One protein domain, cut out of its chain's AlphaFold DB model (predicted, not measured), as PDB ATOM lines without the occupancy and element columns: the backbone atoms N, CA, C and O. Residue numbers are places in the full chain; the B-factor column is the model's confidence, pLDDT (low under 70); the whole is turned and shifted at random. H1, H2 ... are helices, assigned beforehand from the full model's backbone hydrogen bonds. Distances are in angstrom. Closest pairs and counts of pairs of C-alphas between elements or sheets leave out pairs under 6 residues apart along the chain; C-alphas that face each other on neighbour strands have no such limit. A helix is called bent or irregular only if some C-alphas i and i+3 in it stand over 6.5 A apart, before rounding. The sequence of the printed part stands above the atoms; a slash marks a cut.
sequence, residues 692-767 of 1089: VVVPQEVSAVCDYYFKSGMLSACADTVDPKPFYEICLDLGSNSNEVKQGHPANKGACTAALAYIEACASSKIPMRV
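What this domain is: This is residues 692 to 767 of the 1089 residues of the protein "VWFD domain-containing protein" of Musca domestica (UniProt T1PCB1). Three helices, H1, H3 and H4, stand side by side as a small bundle, their centres making a triangle, and the short H2 packs on H4 near the end of the bundle where H4 finishes. After H4 the last residues, 761 to 767, fold back along it. The printed part has 76 residues, with four named helices in the order H1, H2, H3, H4 and no named strand; the class is all helix. It is compact, with a radius of gyration of the C-alphas of 12.1 A, and spans 34 by 23 by 16 A.

Where its parts are: H1, residues 696 to 708, begins at C-alpha 696 (250.807, 278.141, 313.901) and is 16.4 A long; it is irregular, only just, with C-alphas 705 and 708 6.6 A apart. H2, residues 710 to 714, is 8.7 A long. H3, residues 721 to 733, is 18.8 A long. H4, residues 745 to 760, is 22.4 A long and ends at C-alpha 760 (223.281, 289.771, 324.343).

How they stand to each other: H1, H3 and H4 form an up and down bundle, each running against the one before it. H1 and H3 touch, closest at the C-alphas of Val 698 and Gly 731, 5.9 A, at a shallow tilt of 23 degrees. H3 and H4 form a helical hairpin, closest at the C-alphas of Leu 730 and Gly 746, 4.3 A, at a shallow tilt of 25 degrees, opposite ways. H4 touches H1 with residues 747 to 751 alone, closest at the C-alphas of Ala 747 and Cys 702, 6.7 A. H4 touches H2 with residues 751 to 758 alone, closest at the C-alphas of Cys 758 and Cys 714, 6.3 A. H1 and H2 only just touch, only at the corner, with 3 pairs of C-alphas within 8 A, the closest those of Phe 706 and Ser 712, 5.7 A. H2 and H3 are apart. Every O i to N i+4 pair is within hydrogen-bond range in H4, against 8 of 9 in H1, 8 of 9 in H3 and 0 of 1 in H2, where 2 of 2 O i to N i+3 pairs are.

The domain as a whole: The C-alphas farthest apart, of Asp 716 and Gln 739, are 36.9 A apart. The printed part has no cut. The link from H3 to H4, 11 residues, is long. Mean pLDDT of the printed part is 80.2; it is under 70 in residues 692 to 693, 708 to 710 and 733 to 740.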
ATOM      1  N   VAL A 692     253.309 290.815 313.127       55.97
ATOM      2  CA  VAL A 692     253.169 289.878 314.241       55.97
ATOM      3  C   VAL A 692     253.264 288.482 313.633       55.97
ATOM      4  O   VAL A 692     252.415 288.088 312.835       55.97
ATOM      5  N   VAL A 693     254.343 287.759 313.936       65.44
ATOM      6  CA  VAL A 693     254.481 286.358 313.533       65.44
ATOM      7  C   VAL A 693     253.512 285.568 314.398       65.44
ATOM      8  O   VAL A 693     253.797 285.298 315.560       65.44
ATOM      9  N   VAL A 694     252.342 285.254 313.846       73.38
ATOM     10  CA  VAL A 694     251.332 284.458 314.543       73.38
ATOM     11  C   VAL A 694     251.828 283.010 314.633       73.38
ATOM     12  O   VAL A 694     252.111 282.408 313.590       73.38
ATOM     13  N   PRO A 695     251.939 282.422 315.837       81.12
ATOM     14  CA  PRO A 695     252.280 281.014 315.978       81.12
ATOM     15  C   PRO A 695     251.241 280.123 315.287       81.12
ATOM     16  O   PRO A 695     250.034 280.357 315.381       81.12
ATOM     17  N   GLN A 696     251.696 279.061 314.621       81.62
ATOM     18  CA  GLN A 696     250.807 278.141 313.901       81.62
ATOM     19  C   GLN A 696     249.773 277.479 314.832       81.62
ATOM     20  O   GLN A 696     248.637 277.246 314.423       81.62
ATOM     21  N   GLU A 697     250.142 277.234 316.092       81.88
ATOM     22  CA  GLU A 697     249.247 276.706 317.130       81.88
ATOM     23  C   GLU A 697     248.093 277.669 317.442       81.88
ATOM     24  O   GLU A 697     246.937 277.251 317.473       81.88
ATOM     25  N   VAL A 698     248.382 278.969 317.582       84.38
ATOM     26  CA  VAL A 698     247.373 280.017 317.826       84.38
ATOM     27  C   VAL A 698     246.431 280.139 316.632       84.38
ATOM     28  O   VAL A 698     245.215 280.145 316.806       84.38
ATOM     29  N   SER A 699     246.974 280.151 315.408       85.88
ATOM     30  CA  SER A 699     246.159 280.178 314.188       85.88
ATOM     31  C   SER A 699     245.203 278.986 314.118       85.88
ATOM     32  O   SER A 699     244.031 279.164 313.797       85.88
ATOM     33  N   ALA A 700     245.675 277.781 314.456       86.12
ATOM     34  CA  ALA A 700     244.846 276.580 314.455       86.12
ATOM     35  C   ALA A 700     243.736 276.631 315.521       86.12
ATOM     36  O   ALA A 700     242.620 276.184 315.258       86.12
ATOM     37  N   VAL A 701     244.016 277.189 316.706       86.62
ATOM     38  CA  VAL A 701     243.015 277.386 317.770       86.62
ATOM     39  C   VAL A 701     241.957 278.410 317.350       86.62
ATOM     40  O   VAL A 701     240.766 278.118 317.442       86.62
ATOM     41  N   CYS A 702     242.357 279.567 316.816       88.62
ATOM     42  CA  CYS A 702     241.413 280.589 316.351       88.62
ATOM     43  C   CYS A 702     240.576 280.107 315.152       88.62
ATOM     44  O   CYS A 702     239.374 280.370 315.087       88.62
ATOM     45  N   ASP A 703     241.173 279.357 314.219       88.00
ATOM     46  CA  ASP A 703     240.441 278.727 313.114       88.00
ATOM     47  C   ASP A 703     239.406 277.723 313.632       88.00
ATOM     48  O   ASP A 703     238.260 277.723 313.174       88.00
ATOM     49  N   TYR A 704     239.788 276.902 314.615       85.88
ATOM     50  CA  TYR A 704     238.881 275.955 315.252       85.88
ATOM     51  C   TYR A 704     237.703 276.665 315.924       85.88
ATOM     52  O   TYR A 704     236.568 276.255 315.724       85.88
ATOM     53  N   TYR A 705     237.929 277.756 316.657       86.44
ATOM     54  CA  TYR A 705     236.850 278.477 317.335       86.44
ATOM     55  C   TYR A 705     235.866 279.128 316.360       86.44
ATOM     56  O   TYR A 705     234.664 278.885 316.463       86.44
ATOM     57  N   PHE A 706     236.353 279.909 315.393       85.38
ATOM     58  CA  PHE A 706     235.491 280.794 314.600       85.38
ATOM     59  C   PHE A 706     235.079 280.239 313.227       85.38
ATOM     60  O   PHE A 706     234.043 280.653 312.708       85.38
ATOM     61  N   LYS A 707     235.842 279.315 312.618       79.38
ATOM     62  CA  LYS A 707     235.543 278.799 311.263       79.38
ATOM     63  C   LYS A 707     234.839 277.444 311.262       79.38
ATOM     64  O   LYS A 707     233.941 277.241 310.451       79.38
ATOM     65  N   SER A 708     235.256 276.511 312.117       68.44
ATOM     66  CA  SER A 708     234.756 275.122 312.112       68.44
ATOM     67  C   SER A 708     234.076 274.679 313.412       68.44
ATOM     68  O   SER A 708     233.453 273.620 313.436       68.44
ATOM     69  N   GLY A 709     234.183 275.470 314.479       65.75
ATOM     70  CA  GLY A 709     233.725 275.120 315.820       65.75
ATOM     71  C   GLY A 709     232.296 275.541 316.145       65.75
ATOM     72  O   GLY A 709     231.567 276.113 315.329       65.75
ATOM     73  N   MET A 710     231.901 275.273 317.393       67.31
ATOM     74  CA  MET A 710     230.552 275.534 317.916       67.31
ATOM     75  C   MET A 710     230.163 277.022 317.887       67.31
ATOM     76  O   MET A 710     228.980 277.339 317.767       67.31
ATOM     77  N   LEU A 711     231.136 277.941 317.919       76.75
ATOM     78  CA  LEU A 711     230.889 279.390 317.882       76.75
ATOM     79  C   LEU A 711     230.426 279.887 316.500       76.75
ATOM     80  O   LEU A 711     229.807 280.947 316.385       76.75
ATOM     81  N   SER A 712     230.597 279.089 315.443       71.94
ATOM     82  CA  SER A 712     229.997 279.390 314.133       71.94
ATOM     83  C   SER A 712     228.463 279.495 314.189       71.94
ATOM     84  O   SER A 712     227.840 280.056 313.288       71.94
ATOM     85  N   ALA A 713     227.829 279.010 315.267       71.69
ATOM     86  CA  ALA A 713     226.386 279.068 315.436       71.69
ATOM     87  C   ALA A 713     225.804 280.492 315.535       71.69
ATOM     88  O   ALA A 713     224.645 280.706 315.176       71.69
ATOM     89  N   CYS A 714     226.591 281.466 315.984       80.88
ATOM     90  CA  CYS A 714     226.153 282.857 316.097       80.88
ATOM     91  C   CYS A 714     226.589 283.734 314.905       80.88
ATOM     92  O   CYS A 714     226.196 284.894 314.821       80.88
ATOM     93  N   ALA A 715     227.321 283.174 313.936       82.38
ATOM     94  CA  ALA A 715     227.933 283.945 312.849       82.38
ATOM     95  C   ALA A 715     226.918 284.657 311.930       82.38
ATOM     96  O   ALA A 715     227.265 285.617 311.252       82.38
ATOM     97  N   ASP A 716     225.662 284.190 311.908       75.69
ATOM     98  CA  ASP A 716     224.566 284.827 311.163       75.69
ATOM     99  C   ASP A 716     224.037 286.103 311.854       75.69
ATOM    100  O   ASP A 716     223.338 286.896 311.228       75.69
ATOM    101  N   THR A 717     224.305 286.271 313.153       76.56
ATOM    102  CA  THR A 717     223.795 287.373 313.988       76.56
ATOM    103  C   THR A 717     224.901 288.345 314.385       76.56
ATOM    104  O   THR A 717     224.685 289.551 314.335       76.56
ATOM    105  N   VAL A 718     226.086 287.838 314.734       84.31
ATOM    106  CA  VAL A 718     227.266 288.635 315.096       84.31
ATOM    107  C   VAL A 718     228.400 288.281 314.134       84.31
ATOM    108  O   VAL A 718     228.703 287.104 313.961       84.31
ATOM    109  N   ASP A 719     229.037 289.280 313.511       85.69
ATOM    110  CA  ASP A 719     230.169 289.037 312.603       85.69
ATOM    111  C   ASP A 719     231.357 288.443 313.388       85.69
ATOM    112  O   ASP A 719     231.868 289.094 314.303       85.69
ATOM    113  N   PRO A 720     231.832 287.225 313.062       88.62
ATOM    114  CA  PRO A 720     232.949 286.609 313.770       88.62
ATOM    115  C   PRO A 720     234.316 287.195 313.384       88.62
ATOM    116  O   PRO A 720     235.299 286.923 314.074       88.62
ATOM    117  N   LYS A 721     234.430 287.972 312.293       88.88
ATOM    118  CA  LYS A 721     235.733 288.458 311.794       88.88
ATOM    119  C   LYS A 721     236.514 289.302 312.809       88.88
ATOM    120  O   LYS A 721     237.690 288.992 312.998       88.88
ATOM    121  N   PRO A 722     235.921 290.302 313.492       88.75
ATOM    122  CA  PRO A 722     236.668 291.108 314.454       88.75
ATOM    123  C   PRO A 722     237.190 290.260 315.618       88.75
ATOM    124  O   PRO A 722     238.345 290.383 316.011       88.75
ATOM    125  N   PHE A 723     236.384 289.321 316.115       90.06
ATOM    126  CA  PHE A 723     236.789 288.410 317.189       90.06
ATOM    127  C   PHE A 723     237.881 287.427 316.759       90.06
ATOM    128  O   PHE A 723     238.758 287.096 317.555       90.06
ATOM    129  N   TYR A 724     237.872 286.994 315.498       89.56
ATOM    130  CA  TYR A 724     238.949 286.188 314.931       89.56
ATOM    131  C   TYR A 724     240.276 286.962 314.882       89.56
ATOM    132  O   TYR A 724     241.309 286.424 315.277       89.56
ATOM    133  N   GLU A 725     240.261 288.229 314.464       87.50
ATOM    134  CA  GLU A 725     241.457 289.085 314.460       87.50
ATOM    135  C   GLU A 725     241.974 289.347 315.881       87.50
ATOM    136  O   GLU A 725     243.174 289.213 316.136       87.50
ATOM    137  N   ILE A 726     241.066 289.615 316.826       87.44
ATOM    138  CA  ILE A 726     241.381 289.740 318.254       87.44
ATOM    139  C   ILE A 726     241.998 288.438 318.783       87.44
ATOM    140  O   ILE A 726     242.985 288.486 319.509       87.44
ATOM    141  N   CYS A 727     241.488 287.269 318.388       89.56
ATOM    142  CA  CYS A 727     242.043 285.976 318.793       89.56
ATOM    143  C   CYS A 727     243.499 285.797 318.339       89.56
ATOM    144  O   CYS A 727     244.334 285.354 319.128       89.56
ATOM    145  N   LEU A 728     243.831 286.175 317.099       87.38
ATOM    146  CA  LEU A 728     245.202 286.075 316.583       87.38
ATOM    147  C   LEU A 728     246.154 287.046 317.298       87.38
ATOM    148  O   LEU A 728     247.286 286.675 317.624       87.38
ATOM    149  N   ASP A 729     245.700 288.276 317.557       83.31
ATOM    150  CA  ASP A 729     246.501 289.299 318.233       83.31
ATOM    151  C   ASP A 729     246.685 289.017 319.731       83.31
ATOM    152  O   ASP A 729     247.801 289.127 320.254       83.31
ATOM    153  N   LEU A 730     245.616 288.649 320.440       81.25
ATOM    154  CA  LEU A 730     245.676 288.286 321.854       81.25
ATOM    155  C   LEU A 730     246.427 286.976 322.042       81.25
ATOM    156  O   LEU A 730     247.380 286.947 322.812       81.25
ATOM    157  N   GLY A 731     246.091 285.933 321.284       82.06
ATOM    158  CA  GLY A 731     246.707 284.620 321.450       82.06
ATOM    159  C   GLY A 731     248.218 284.588 321.204       82.06
ATOM    160  O   GLY A 731     248.894 283.714 321.742       82.06
ATOM    161  N   SER A 732     248.762 285.543 320.440       78.69
ATOM    162  CA  SER A 732     250.207 285.651 320.178       78.69
ATOM    163  C   SER A 732     250.975 286.481 321.215       78.69
ATOM    164  O   SER A 732     252.194 286.362 321.288       78.69
ATOM    165  N   ASN A 733     250.298 287.352 321.974       69.44
ATOM    166  CA  ASN A 733     250.944 288.343 322.848       69.44
ATOM    167  C   ASN A 733     250.510 288.252 324.326       69.44
ATOM    168  O   ASN A 733     251.109 288.923 325.162       69.44
ATOM    169  N   SER A 734     249.464 287.488 324.659       66.75
ATOM    170  CA  SER A 734     248.980 287.320 326.034       66.75
ATOM    171  C   SER A 734     249.770 286.258 326.798       66.75
ATOM    172  O   SER A 734     250.138 285.232 326.225       66.75
ATOM    173  N   ASN A 735     249.921 286.451 328.106       63.62
ATOM    174  CA  ASN A 735     250.482 285.450 329.016       63.62
ATOM    175  C   ASN A 735     249.514 284.271 329.243       63.62
ATOM    176  O   ASN A 735     248.323 284.357 328.945       63.62
ATOM    177  N   GLU A 736     250.019 283.170 329.799       63.56
ATOM    178  CA  GLU A 736     249.194 282.055 330.289       63.56
ATOM    179  C   GLU A 736     248.205 282.527 331.376       63.56
ATOM    180  O   GLU A 736     248.482 283.488 332.095       63.56
ATOM    181  N   VAL A 737     247.059 281.843 331.521       61.41
ATOM    182  CA  VAL A 737     246.022 282.178 332.530       61.41
ATOM    183  C   VAL A 737     246.617 282.200 333.946       61.41
ATOM    184  O   VAL A 737     246.358 283.109 334.729       61.41
ATOM    185  N   LYS A 738     247.452 281.204 334.251       64.94
ATOM    186  CA  LYS A 738     248.329 281.099 335.427       64.94
ATOM    187  C   LYS A 738     249.621 280.422 334.961       64.94
ATOM    188  O   LYS A 738     249.581 279.690 333.976       64.94
ATOM    189  N   GLN A 739     250.742 280.624 335.655       58.62
ATOM    190  CA  GLN A 739     252.008 279.963 335.300       58.62
ATOM    191  C   GLN A 739     251.824 278.434 335.234       58.62
ATOM    192  O   GLN A 739     251.460 277.813 336.234       58.62
ATOM    193  N   GLY A 740     252.060 277.835 334.063       59.59
ATOM    194  CA  GLY A 740     251.910 276.400 333.807       59.59
ATOM    195  C   GLY A 740     250.501 275.945 333.402       59.59
ATOM    196  O   GLY A 740     250.276 274.740 333.295       59.59
ATOM    197  N   HIS A 741     249.548 276.863 333.192       74.62
ATOM    198  CA  HIS A 741     248.198 276.530 332.726       74.62
ATOM    199  C   HIS A 741     248.181 276.316 331.197       74.62
ATOM    200  O   HIS A 741     248.631 277.192 330.462       74.62
ATOM    201  N   PRO A 742     247.615 275.207 330.680       77.38
ATOM    202  CA  PRO A 742     247.713 274.849 329.259       77.38
ATOM    203  C   PRO A 742     246.827 275.684 328.316       77.38
ATOM    204  O   PRO A 742     247.064 275.692 327.109       77.38
ATOM    205  N   ALA A 743     245.799 276.376 328.824       81.06
ATOM    206  CA  ALA A 743     244.967 277.254 327.994       81.06
ATOM    207  C   ALA A 743     245.686 278.554 327.614       81.06
ATOM    208  O   ALA A 743     246.248 279.249 328.465       81.06
ATOM    209  N   ASN A 744     245.551 278.943 326.347       84.38
ATOM    210  CA  ASN A 744     245.960 280.257 325.870       84.38
ATOM    211  C   ASN A 744     244.931 281.315 326.317       84.38
ATOM    212  O   ASN A 744     243.814 281.344 325.790       84.38
ATOM    213  N   LYS A 745     245.309 282.176 327.280       83.62
ATOM    214  CA  LYS A 745     244.423 283.198 327.872       83.62
ATOM    215  C   LYS A 745     243.781 284.062 326.786       83.62
ATOM    216  O   LYS A 745     242.563 284.118 326.714       83.62
ATOM    217  N   GLY A 746     244.578 284.643 325.888       85.19
ATOM    218  CA  GLY A 746     244.106 285.573 324.865       85.19
ATOM    219  C   GLY A 746     243.131 284.972 323.851       85.19
ATOM    220  O   GLY A 746     242.113 285.588 323.536       85.19
ATOM    221  N   ALA A 747     243.395 283.752 323.371       87.81
ATOM    222  CA  ALA A 747     242.476 283.061 322.464       87.81
ATOM    223  C   ALA A 747     241.136 282.733 323.151       87.81
ATOM    224  O   ALA A 747     240.073 282.864 322.539       87.81
ATOM    225  N   CYS A 748     241.176 282.346 324.428       90.00
ATOM    226  CA  CYS A 748     239.983 282.079 325.229       90.00
ATOM    227  C   CYS A 748     239.210 283.352 325.587       90.00
ATOM    228  O   CYS A 748     237.985 283.354 325.499       90.00
ATOM    229  N   THR A 749     239.900 284.456 325.884       90.19
ATOM    230  CA  THR A 749     239.291 285.777 326.082       90.19
ATOM    231  C   THR A 749     238.512 286.218 324.841       90.19
ATOM    232  O   THR A 749     237.368 286.650 324.959       90.19
ATOM    233  N   ALA A 750     239.073 286.044 323.638       90.94
ATOM    234  CA  ALA A 750     238.378 286.365 322.388       90.94
ATOM    235  C   ALA A 750     237.134 285.484 322.160       90.94
ATOM    236  O   ALA A 750     236.086 285.981 321.740       90.94
ATOM    237  N   ALA A 751     237.231 284.185 322.462       90.50
ATOM    238  CA  ALA A 751     236.102 283.259 322.377       90.50
ATOM    239  C   ALA A 751     234.981 283.626 323.366       90.50
ATOM    240  O   ALA A 751     233.816 283.672 322.978       90.50
ATOM    241  N   LEU A 752     235.327 283.939 324.619       90.50
ATOM    242  CA  LEU A 752     234.378 284.372 325.648       90.50
ATOM    243  C   LEU A 752     233.722 285.709 325.297       90.50
ATOM    244  O   LEU A 752     232.512 285.842 325.443       90.50
ATOM    245  N   ALA A 753     234.476 286.666 324.755       91.69
ATOM    246  CA  ALA A 753     233.925 287.938 324.298       91.69
ATOM    247  C   ALA A 753     232.871 287.743 323.197       91.69
ATOM    248  O   ALA A 753     231.817 288.379 323.217       91.69
ATOM    249  N   TYR A 754     233.126 286.825 322.264       91.12
ATOM    250  CA  TYR A 754     232.156 286.467 321.235       91.12
ATOM    251  C   TYR A 754     230.926 285.756 321.822       91.12
ATOM    252  O   TYR A 754     229.797 286.043 321.425       91.12
ATOM    253  N   ILE A 755     231.114 284.875 322.814       89.38
ATOM    254  CA  ILE A 755     230.005 284.255 323.555       89.38
ATOM    255  C   ILE A 755     229.139 285.313 324.240       89.38
ATOM    256  O   ILE A 755     227.918 285.251 324.114       89.38
ATOM    257  N   GLU A 756     229.736 286.318 324.880       89.62
ATOM    258  CA  GLU A 756     229.000 287.409 325.531       89.62
ATOM    259  C   GLU A 756     228.266 288.322 324.539       89.62
ATOM    260  O   GLU A 756     227.129 288.739 324.794       89.62
ATOM    261  N   ALA A 757     228.867 288.595 323.376       89.12
ATOM    262  CA  ALA A 757     228.210 289.323 322.290       89.12
ATOM    263  C   ALA A 757     226.980 288.566 321.761       89.12
ATOM    264  O   ALA A 757     225.945 289.158 321.467       89.12
ATOM    265  N   CYS A 758     227.048 287.243 321.697       85.81
ATOM    266  CA  CYS A 758     225.934 286.403 321.264       85.81
ATOM    267  C   CYS A 758     224.886 286.177 322.358       85.81
ATOM    268  O   CYS A 758     223.686 286.108 322.071       85.81
ATOM    269  N   ALA A 759     225.309 286.138 323.623       83.25
ATOM    270  CA  ALA A 759     224.419 286.096 324.774       83.25
ATOM    271  C   ALA A 759     223.551 287.365 324.864       83.25
ATOM    272  O   ALA A 759     222.373 287.269 325.228       83.25
ATOM    273  N   SER A 760     224.074 288.534 324.458       81.12
ATOM    274  CA  SER A 760     223.281 289.771 324.343       81.12
ATOM    275  C   SER A 760     222.136 289.619 323.326       81.12
ATOM    276  O   SER A 760     221.004 290.018 323.601       81.12
ATOM    277  N   SER A 761     222.386 288.888 322.234       75.06
ATOM    278  CA  SER A 761     221.396 288.499 321.216       75.06
ATOM    279  C   SER A 761     220.526 287.292 321.613       75.06
ATOM    280  O   SER A 761     219.750 286.789 320.801       75.06
ATOM    281  N   LYS A 762     220.615 286.833 322.872       73.75
ATOM    282  CA  LYS A 762     219.872 285.694 323.450       73.75
ATOM    283  C   LYS A 762     220.176 284.334 322.806       73.75
ATOM    284  O   LYS A 762     219.346 283.426 322.879       73.75
ATOM    285  N   ILE A 763     221.374 284.169 322.246       73.06
ATOM    286  CA  ILE A 763     221.862 282.902 321.693       73.06
ATOM    287  C   ILE A 763     222.858 282.299 322.696       73.06
ATOM    288  O   ILE A 763     224.003 282.751 322.755       73.06
ATOM    289  N   PRO A 764     222.457 281.307 323.517       70.44
ATOM    290  CA  PRO A 764     223.375 280.685 324.460       70.44
ATOM    291  C   PRO A 764     224.421 279.864 323.701       70.44
ATOM    292  O   PRO A 764     224.083 279.025 322.865       70.44
ATOM    293  N   MET A 765     225.692 280.087 324.016       76.25
ATOM    294  CA  MET A 765     226.811 279.294 323.509       76.25
ATOM    295  C   MET A 765     227.617 278.737 324.678       76.25
ATOM    296  O   MET A 765     227.601 279.291 325.778       76.25
ATOM    297  N   ARG A 766     228.289 277.611 324.438       78.88
ATOM    298  CA  ARG A 766     229.191 276.994 325.409       78.88
ATOM    299  C   ARG A 766     230.632 277.397 325.113       78.88
ATOM    300  O   ARG A 766     231.003 277.591 323.955       78.88
ATOM    301  N   VAL A 767     231.410 277.539 326.179       83.75
ATOM    302  CA  VAL A 767     232.848 277.818 326.120       83.75
ATOM    303  C   VAL A 767     233.568 276.641 325.454       83.75
ATOM    304  O   VAL A 767     233.174 275.501 325.696       83.75
TER     305      VAL A 767